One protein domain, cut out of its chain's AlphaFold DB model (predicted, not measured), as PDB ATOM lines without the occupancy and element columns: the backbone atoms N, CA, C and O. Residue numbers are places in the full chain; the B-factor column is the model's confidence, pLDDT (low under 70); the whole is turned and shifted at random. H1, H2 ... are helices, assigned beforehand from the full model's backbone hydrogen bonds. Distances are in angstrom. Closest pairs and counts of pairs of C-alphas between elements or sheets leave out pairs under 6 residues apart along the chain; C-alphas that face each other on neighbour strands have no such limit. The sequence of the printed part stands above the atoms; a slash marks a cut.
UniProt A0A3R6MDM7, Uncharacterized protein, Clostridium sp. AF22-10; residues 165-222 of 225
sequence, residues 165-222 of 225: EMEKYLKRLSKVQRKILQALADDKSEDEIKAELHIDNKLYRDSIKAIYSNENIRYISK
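This is residues 165 to 222 of the 225 residues of an uncharacterized protein of Clostridium sp. AF22-10 (UniProt A0A3R6MDM7). H2 and H4 pack at about a right angle in the middle, with H3 on H2 at one end and H1 paired with H5 at the other. The 58 printed residues hold five named helices, H1 to H5 in order, and no named strand: all helix, compact, radius of gyration of the C-alphas 11.4 A, spans 32 by 21 by 15 A.

Begin at H1, residues 165 to 172; it touches H5, residues 214 to 220, closest C-alphas Glu 165 and Tyr 219 at 5.7 A, opposite ways at 37 degrees, only just steep. H2, residues 175 to 185, touches H4, residues 201 to 211, about perpendicular at 81 degrees; the closest C-alphas, Gln 177 and Ser 207, are 5.5 A apart. H2 and H3, residues 190 to 197, form a helical hairpin, closest C-alphas Ala 183 and Ile 193 at 6.5 A, a steep tilt of 45 degrees. Helix packing is mostly crossed, with 0 of 3 pairs at a shallow tilt. H1 and H4, for instance, are apart. Every O i to N i+4 pair is within hydrogen-bond range in H2, H3 and H4; H1 has 3 of 4, H5 1 of 3 beside 2 of 4 O i to N i+3 pairs.

Find C-alpha 165 at (16.947, 50.053, -9.577), where H1 begins its 11.4 A. H2 spans 15.5 A, H3 10.6 A and H4 15.2 A; H5, 10.3 A, ends at C-alpha 220, (14.267, 45.978, -13.177).

The farthest C-alphas, Ala 195 and Lys 222, are 33.3 A apart. The printed part has no cut, its four links are tight, and residue 222 is under pLDDT 70.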
ATOM      1  N   GLU A 165      16.816  51.300  -8.822       82.75
ATOM      2  CA  GLU A 165      16.947  50.053  -9.577       82.75
ATOM      3  C   GLU A 165      17.197  50.285 -11.074       82.75
ATOM      4  O   GLU A 165      18.052  49.615 -11.662       82.75
ATOM      5  N   MET A 166      16.488  51.240 -11.680       82.81
ATOM      6  CA  MET A 166      16.626  51.597 -13.092       82.81
ATOM      7  C   MET A 166      17.973  52.277 -13.369       82.81
ATOM      8  O   MET A 166      18.643  51.937 -14.344       82.81
ATOM      9  N   GLU A 167      18.466  53.123 -12.463       83.62
ATOM     10  CA  GLU A 167      19.824  53.669 -12.577       83.62
ATOM     11  C   GLU A 167      20.906  52.582 -12.566       83.62
ATOM     12  O   GLU A 167      21.863  52.631 -13.346       83.62
ATOM     13  N   LYS A 168      20.779  51.590 -11.671       84.75
ATOM     14  CA  LYS A 168      21.726  50.465 -11.581       84.75
ATOM     15  C   LYS A 168      21.739  49.650 -12.866       84.75
ATOM     16  O   LYS A 168      22.808  49.221 -13.296       84.75
ATOM     17  N   TYR A 169      20.576  49.458 -13.481       87.38
ATOM     18  CA  TYR A 169      20.451  48.813 -14.780       87.38
ATOM     19  C   TYR A 169      21.122  49.636 -15.890       87.38
ATOM     20  O   TYR A 169      22.014  49.128 -16.573       87.38
ATOM     21  N   LEU A 170      20.794  50.927 -16.009       85.06
ATOM     22  CA  LEU A 170      21.367  51.809 -17.030       85.06
ATOM     23  C   LEU A 170      22.895  51.898 -16.915       85.06
ATOM     24  O   LEU A 170      23.585  51.826 -17.933       85.06
ATOM     25  N   LYS A 171      23.454  51.965 -15.697       86.62
ATOM     26  CA  LYS A 171      24.912  51.999 -15.455       86.62
ATOM     27  C   LYS A 171      25.667  50.798 -16.043       86.62
ATOM     28  O   LYS A 171      26.835  50.960 -16.386       86.62
ATOM     29  N   ARG A 172      25.024  49.637 -16.215       84.94
ATOM     30  CA  ARG A 172      25.641  48.429 -16.803       84.94
ATOM     31  C   ARG A 172      25.565  48.375 -18.328       84.94
ATOM     32  O   ARG A 172      26.303  47.602 -18.933       84.94
ATOM     33  N   LEU A 173      24.708  49.187 -18.941       88.19
ATOM     34  CA  LEU A 173      24.592  49.281 -20.392       88.19
ATOM     35  C   LEU A 173      25.612  50.265 -20.969       88.19
ATOM     36  O   LEU A 173      25.859  51.342 -20.413       88.19
ATOM     37  N   SER A 174      26.161  49.911 -22.130       87.06
ATOM     38  CA  SER A 174      27.021  50.793 -22.916       87.06
ATOM     39  C   SER A 174      26.232  51.980 -23.479       87.06
ATOM     40  O   SER A 174      25.006  51.940 -23.604       87.06
ATOM     41  N   LYS A 175      26.938  53.045 -23.877       84.00
ATOM     42  CA  LYS A 175      26.308  54.232 -24.483       84.00
ATOM     43  C   LYS A 175      25.454  53.879 -25.710       84.00
ATOM     44  O   LYS A 175      24.384  54.446 -25.883       84.00
ATOM     45  N   VAL A 176      25.905  52.920 -26.521       84.69
ATOM     46  CA  VAL A 176      25.176  52.446 -27.711       84.69
ATOM     47  C   VAL A 176      23.922  51.665 -27.309       84.69
ATOM     48  O   VAL A 176      22.849  51.927 -27.837       84.69
ATOM     49  N   GLN A 177      24.021  50.779 -26.314       89.38
ATOM     50  CA  GLN A 177      22.874  50.016 -25.803       89.38
ATOM     51  C   GLN A 177      21.791  50.921 -25.202       89.38
ATOM     52  O   GLN A 177      20.611  50.673 -25.416       89.38
ATOM     53  N   ARG A 178      22.169  51.995 -24.493       88.31
ATOM     54  CA  ARG A 178      21.199  52.969 -23.957       88.31
ATOM     55  C   ARG A 178      20.467  53.730 -25.056       88.31
ATOM     56  O   ARG A 178      19.262  53.899 -24.955       88.31
ATOM     57  N   LYS A 179      21.177  54.143 -26.111       86.94
ATOM     58  CA  LYS A 179      20.554  54.806 -27.265       86.94
ATOM     59  C   LYS A 179      19.583  53.884 -28.003       86.94
ATOM     60  O   LYS A 179      18.503  54.323 -28.368       86.94
ATOM     61  N   ILE A 180      19.937  52.606 -28.164       87.75
ATOM     62  CA  ILE A 180      19.025  51.596 -28.724       87.75
ATOM     63  C   ILE A 180      17.796  51.430 -27.822       87.75
ATOM     64  O   ILE A 180      16.678  51.422 -28.318       87.75
ATOM     65  N   LEU A 181      17.983  51.334 -26.501       88.38
ATOM     66  CA  LEU A 181      16.883  51.211 -25.542       88.38
ATOM     67  C   LEU A 181      15.936  52.422 -25.577       88.38
ATOM     68  O   LEU A 181      14.728  52.238 -25.492       88.38
ATOM     69  N   GLN A 182      16.475  53.633 -25.713       86.44
ATOM     70  CA  GLN A 182      15.685  54.856 -25.855       86.44
ATOM     71  C   GLN A 182      14.888  54.850 -27.160       86.44
ATOM     72  O   GLN A 182      13.686  55.067 -27.145       86.44
ATOM     73  N   ALA A 183      15.532  54.499 -28.273       87.25
ATOM     74  CA  ALA A 183      14.859  54.417 -29.559       87.25
ATOM     75  C   ALA A 183      13.743  53.352 -29.582       87.25
ATOM     76  O   ALA A 183      12.728  53.546 -30.240       87.25
ATOM     77  N   LEU A 184      13.898  52.261 -28.822       87.31
ATOM     78  CA  LEU A 184      12.834  51.275 -28.604       87.31
ATOM     79  C   LEU A 184      11.685  51.810 -27.737       87.31
ATOM     80  O   LEU A 184      10.554  51.376 -27.923       87.31
ATOM     81  N   ALA A 185      11.958  52.704 -26.783       85.06
ATOM     82  CA  ALA A 185      10.919  53.363 -25.990       85.06
ATOM     83  C   ALA A 185      10.124  54.390 -26.819       85.06
ATOM     84  O   ALA A 185       8.947  54.597 -26.550       85.06
ATOM     85  N   ASP A 186      10.755  54.963 -27.847       86.38
ATOM     86  CA  ASP A 186      10.141  55.868 -28.827       86.38
ATOM     87  C   ASP A 186       9.421  55.119 -29.978       86.38
ATOM     88  O   ASP A 186       9.124  55.722 -31.010       86.38
ATOM     89  N   ASP A 187       9.181  53.805 -29.842       86.69
ATOM     90  CA  ASP A 187       8.537  52.928 -30.840       86.69
ATOM     91  C   ASP A 187       9.210  52.915 -32.238       86.69
ATOM     92  O   ASP A 187       8.575  52.588 -33.246       86.69
ATOM     93  N   LYS A 188      10.513  53.226 -32.326       88.44
ATOM     94  CA  LYS A 188      11.257  53.206 -33.599       88.44
ATOM     95  C   LYS A 188      11.504  51.782 -34.098       88.44
ATOM     96  O   LYS A 188      11.793  50.859 -33.331       88.44
ATOM     97  N   SER A 189      11.456  51.611 -35.416       89.62
ATOM     98  CA  SER A 189      11.725  50.331 -36.077       89.62
ATOM     99  C   SER A 189      13.218  49.981 -36.101       89.62
ATOM    100  O   SER A 189      14.093  50.844 -36.051       89.62
ATOM    101  N   GLU A 190      13.539  48.689 -36.219       88.62
ATOM    102  CA  GLU A 190      14.929  48.204 -36.246       88.62
ATOM    103  C   GLU A 190      15.779  48.873 -37.345       88.62
ATOM    104  O   GLU A 190      16.961  49.155 -37.126       88.62
ATOM    105  N   ASP A 191      15.192  49.148 -38.510       88.25
ATOM    106  CA  ASP A 191      15.900  49.772 -39.628       88.25
ATOM    107  C   ASP A 191      16.146  51.271 -39.392       88.25
ATOM    108  O   ASP A 191      17.232  51.767 -39.705       88.25
ATOM    109  N   GLU A 192      15.207  51.972 -38.749       88.75
ATOM    110  CA  GLU A 192      15.381  53.368 -38.321       88.75
ATOM    111  C   GLU A 192      16.481  53.490 -37.264       88.75
ATOM    112  O   GLU A 192      17.350  54.353 -37.375       88.75
ATOM    113  N   ILE A 193      16.516  52.576 -36.290       88.62
ATOM    114  CA  ILE A 193      17.536  52.567 -35.233       88.62
ATOM    115  C   ILE A 193      18.933  52.344 -35.823       88.62
ATOM    116  O   ILE A 193      19.894  53.010 -35.428       88.62
ATOM    117  N   LYS A 194      19.072  51.413 -36.775       88.75
ATOM    118  CA  LYS A 194      20.352  51.163 -37.457       88.75
ATOM    119  C   LYS A 194      20.802  52.364 -38.280       88.75
ATOM    120  O   LYS A 194      21.993  52.680 -38.264       88.75
ATOM    121  N   ALA A 195      19.872  53.017 -38.977       87.50
ATOM    122  CA  ALA A 195      20.152  54.195 -39.788       87.50
ATOM    123  C   ALA A 195      20.560  55.400 -38.925       87.50
ATOM    124  O   ALA A 195      21.554  56.050 -39.233       87.50
ATOM    125  N   GLU A 196      19.847  55.655 -37.824       85.94
ATOM    126  CA  GLU A 196      20.085  56.780 -36.911       85.94
ATOM    127  C   GLU A 196      21.372  56.617 -36.094       85.94
ATOM    128  O   GLU A 196      22.106  57.580 -35.869       85.94
ATOM    129  N   LEU A 197      21.673  55.395 -35.645       85.38
ATOM    130  CA  LEU A 197      22.863  55.120 -34.837       85.38
ATOM    131  C   LEU A 197      24.084  54.711 -35.665       85.38
ATOM    132  O   LEU A 197      25.159  54.542 -35.088       85.38
ATOM    133  N   HIS A 198      23.934  54.566 -36.985       87.94
ATOM    134  CA  HIS A 198      24.974  54.100 -37.906       87.94
ATOM    135  C   HIS A 198      25.662  52.811 -37.419       87.94
ATOM    136  O   HIS A 198      26.890  52.718 -37.371       87.94
ATOM    137  N   ILE A 199      24.863  51.818 -37.016       87.62
ATOM    138  CA  ILE A 199      25.347  50.544 -36.463       87.62
ATOM    139  C   ILE A 199      25.031  49.357 -37.371       87.62
ATOM    140  O   ILE A 199      23.954  49.253 -37.955       87.62
ATOM    141  N   ASP A 200      25.957  48.400 -37.411       89.12
ATOM    142  CA  ASP A 200      25.770  47.154 -38.148       89.12
ATOM    143  C   ASP A 200      24.750  46.225 -37.479       89.12
ATOM    144  O   ASP A 200      24.613  46.169 -36.253       89.12
ATOM    145  N   ASN A 201      24.115  45.372 -38.287       90.19
ATOM    146  CA  ASN A 201      23.146  44.375 -37.823       90.19
ATOM    147  C   ASN A 201      23.713  43.446 -36.729       90.19
ATOM    148  O   ASN A 201      23.008  43.049 -35.802       90.19
ATOM    149  N   LYS A 202      25.009  43.115 -36.803       89.19
ATOM    150  CA  LYS A 202      25.687  42.304 -35.782       89.19
ATOM    151  C   LYS A 202      25.738  43.031 -34.436       89.19
ATOM    152  O   LYS A 202      25.343  42.465 -33.422       89.19
ATOM    153  N   LEU A 203      26.152  44.299 -34.450       86.50
ATOM    154  CA  LEU A 203      26.265  45.127 -33.252       86.50
ATOM    155  C   LEU A 203      24.892  45.426 -32.636       86.50
ATOM    156  O   LEU A 203      24.756  45.405 -31.413       86.50
ATOM    157  N   TYR A 204      23.872  45.642 -33.470       90.62
ATOM    158  CA  TYR A 204      22.488  45.790 -33.023       90.62
ATOM    159  C   TYR A 204      22.006  44.532 -32.290       90.62
ATOM    160  O   TYR A 204      21.595  44.610 -31.134       90.62
ATOM    161  N   ARG A 205      22.144  43.348 -32.902       89.75
ATOM    162  CA  ARG A 205      21.720  42.072 -32.298       89.75
ATOM    163  C   ARG A 205      22.446  41.761 -30.993       89.75
ATOM    164  O   ARG A 205      21.813  41.316 -30.037       89.75
ATOM    165  N   ASP A 206      23.752  42.000 -30.937       91.00
ATOM    166  CA  ASP A 206      24.542  41.791 -29.722       91.00
ATOM    167  C   ASP A 206      24.146  42.788 -28.620       91.00
ATOM    168  O   ASP A 206      24.053  42.422 -27.446       91.00
ATOM    169  N   SER A 207      23.811  44.026 -28.994       89.38
ATOM    170  CA  SER A 207      23.302  45.042 -28.067       89.38
ATOM    171  C   SER A 207      21.918  44.690 -27.522       89.38
ATOM    172  O   SER A 207      21.713  44.774 -26.314       89.38
ATOM    173  N   ILE A 208      20.999  44.218 -28.368       89.50
ATOM    174  CA  ILE A 208      19.670  43.735 -27.963       89.50
ATOM    175  C   ILE A 208      19.792  42.551 -26.998       89.50
ATOM    176  O   ILE A 208      19.161  42.545 -25.943       89.50
ATOM    177  N   LYS A 209      20.660  41.574 -27.287       89.31
ATOM    178  CA  LYS A 209      20.920  40.451 -26.368       89.31
ATOM    179  C   LYS A 209      21.435  40.914 -25.008       89.31
ATOM    180  O   LYS A 209      21.039  40.355 -23.990       89.31
ATOM    181  N   ALA A 210      22.309  41.918 -24.979       87.12
ATOM    182  CA  ALA A 210      22.821  42.474 -23.733       87.12
ATOM    183  C   ALA A 210      21.731  43.218 -22.944       87.12
ATOM    184  O   ALA A 210      21.635  43.039 -21.730       87.12
ATOM    185  N   ILE A 211      20.883  43.994 -23.624       87.69
ATOM    186  CA  ILE A 211      19.731  44.696 -23.034       87.69
ATOM    187  C   ILE A 211      18.776  43.688 -22.377       87.69
ATOM    188  O   ILE A 211      18.430  43.840 -21.206       87.69
ATOM    189  N   TYR A 212      18.433  42.607 -23.083       85.19
ATOM    190  CA  TYR A 212      17.531  41.567 -22.578       85.19
ATOM    191  C   TYR A 212      18.222  40.445 -21.782       85.19
ATOM    192  O   TYR A 212      17.604  39.421 -21.487       85.19
ATOM    193  N   SER A 213      19.498  40.595 -21.422       86.62
ATOM    194  CA  SER A 213      20.202  39.571 -20.648       86.62
ATOM    195  C   SER A 213      19.566  39.414 -19.265       86.62
ATOM    196  O   SER A 213      19.318  40.404 -18.571       86.62
ATOM    197  N   ASN A 214      19.358  38.171 -18.821       77.81
ATOM    198  CA  ASN A 214      18.799  37.861 -17.497       77.81
ATOM    199  C   ASN A 214      19.597  38.505 -16.350       77.81
ATOM    200  O   ASN A 214      19.031  38.850 -15.312       77.81
ATOM    201  N   GLU A 215      20.901  38.710 -16.547       79.06
ATOM    202  CA  GLU A 215      21.762  39.409 -15.593       79.06
ATOM    203  C   GLU A 215      21.382  40.880 -15.421       79.06
ATOM    204  O   GLU A 215      21.493  41.412 -14.319       79.06
ATOM    205  N   ASN A 216      20.910  41.529 -16.485       78.75
ATOM    206  CA  ASN A 216      20.527  42.937 -16.480       78.75
ATOM    207  C   ASN A 216      19.045  43.105 -16.103       78.75
ATOM    208  O   ASN A 216      18.720  43.925 -15.243       78.75
ATOM    209  N   ILE A 217      18.152  42.260 -16.633       80.88
ATOM    210  CA  ILE A 217      16.706  42.319 -16.353       80.88
ATOM    211  C   ILE A 217      16.388  42.093 -14.863       80.88
ATOM    212  O   ILE A 217      15.435  42.676 -14.349       80.88
ATOM    213  N   ARG A 218      17.187  41.309 -14.123       80.44
ATOM    214  CA  ARG A 218      16.954  41.027 -12.688       80.44
ATOM    215  C   ARG A 218      16.858  42.283 -11.806       80.44
ATOM    216  O   ARG A 218      16.246  42.236 -10.740       80.44
ATOM    217  N   TYR A 219      17.466  43.392 -12.218       77.06
ATOM    218  CA  TYR A 219      17.433  44.643 -11.455       77.06
ATOM    219  C   TYR A 219      16.110  45.386 -11.634       77.06
ATOM    220  O   TYR A 219      15.571  45.905 -10.663       77.06
ATOM    221  N   ILE A 220      15.547  45.345 -12.841       79.19
ATOM    222  CA  ILE A 220      14.267  45.978 -13.177       79.19
ATOM    223  C   ILE A 220      13.073  45.026 -13.029       79.19
ATOM    224  O   ILE A 220      11.930  45.466 -13.053       79.19
ATOM    225  N   SER A 221      13.296  43.725 -12.805       73.50
ATOM    226  CA  SER A 221      12.218  42.735 -12.665       73.50
ATOM    227  C   SER A 221      11.281  43.021 -11.489       73.50
ATOM    228  O   SER A 221      10.143  42.571 -11.492       73.50
ATOM    229  N   LYS A 222      11.750  43.770 -10.481       68.19
ATOM    230  CA  LYS A 222      10.947  44.212  -9.329       68.19
ATOM    231  C   LYS A 222      10.028  45.402  -9.641       68.19
ATOM    232  O   LYS A 222       9.116  45.654  -8.863       68.19
TER     233      LYS A 222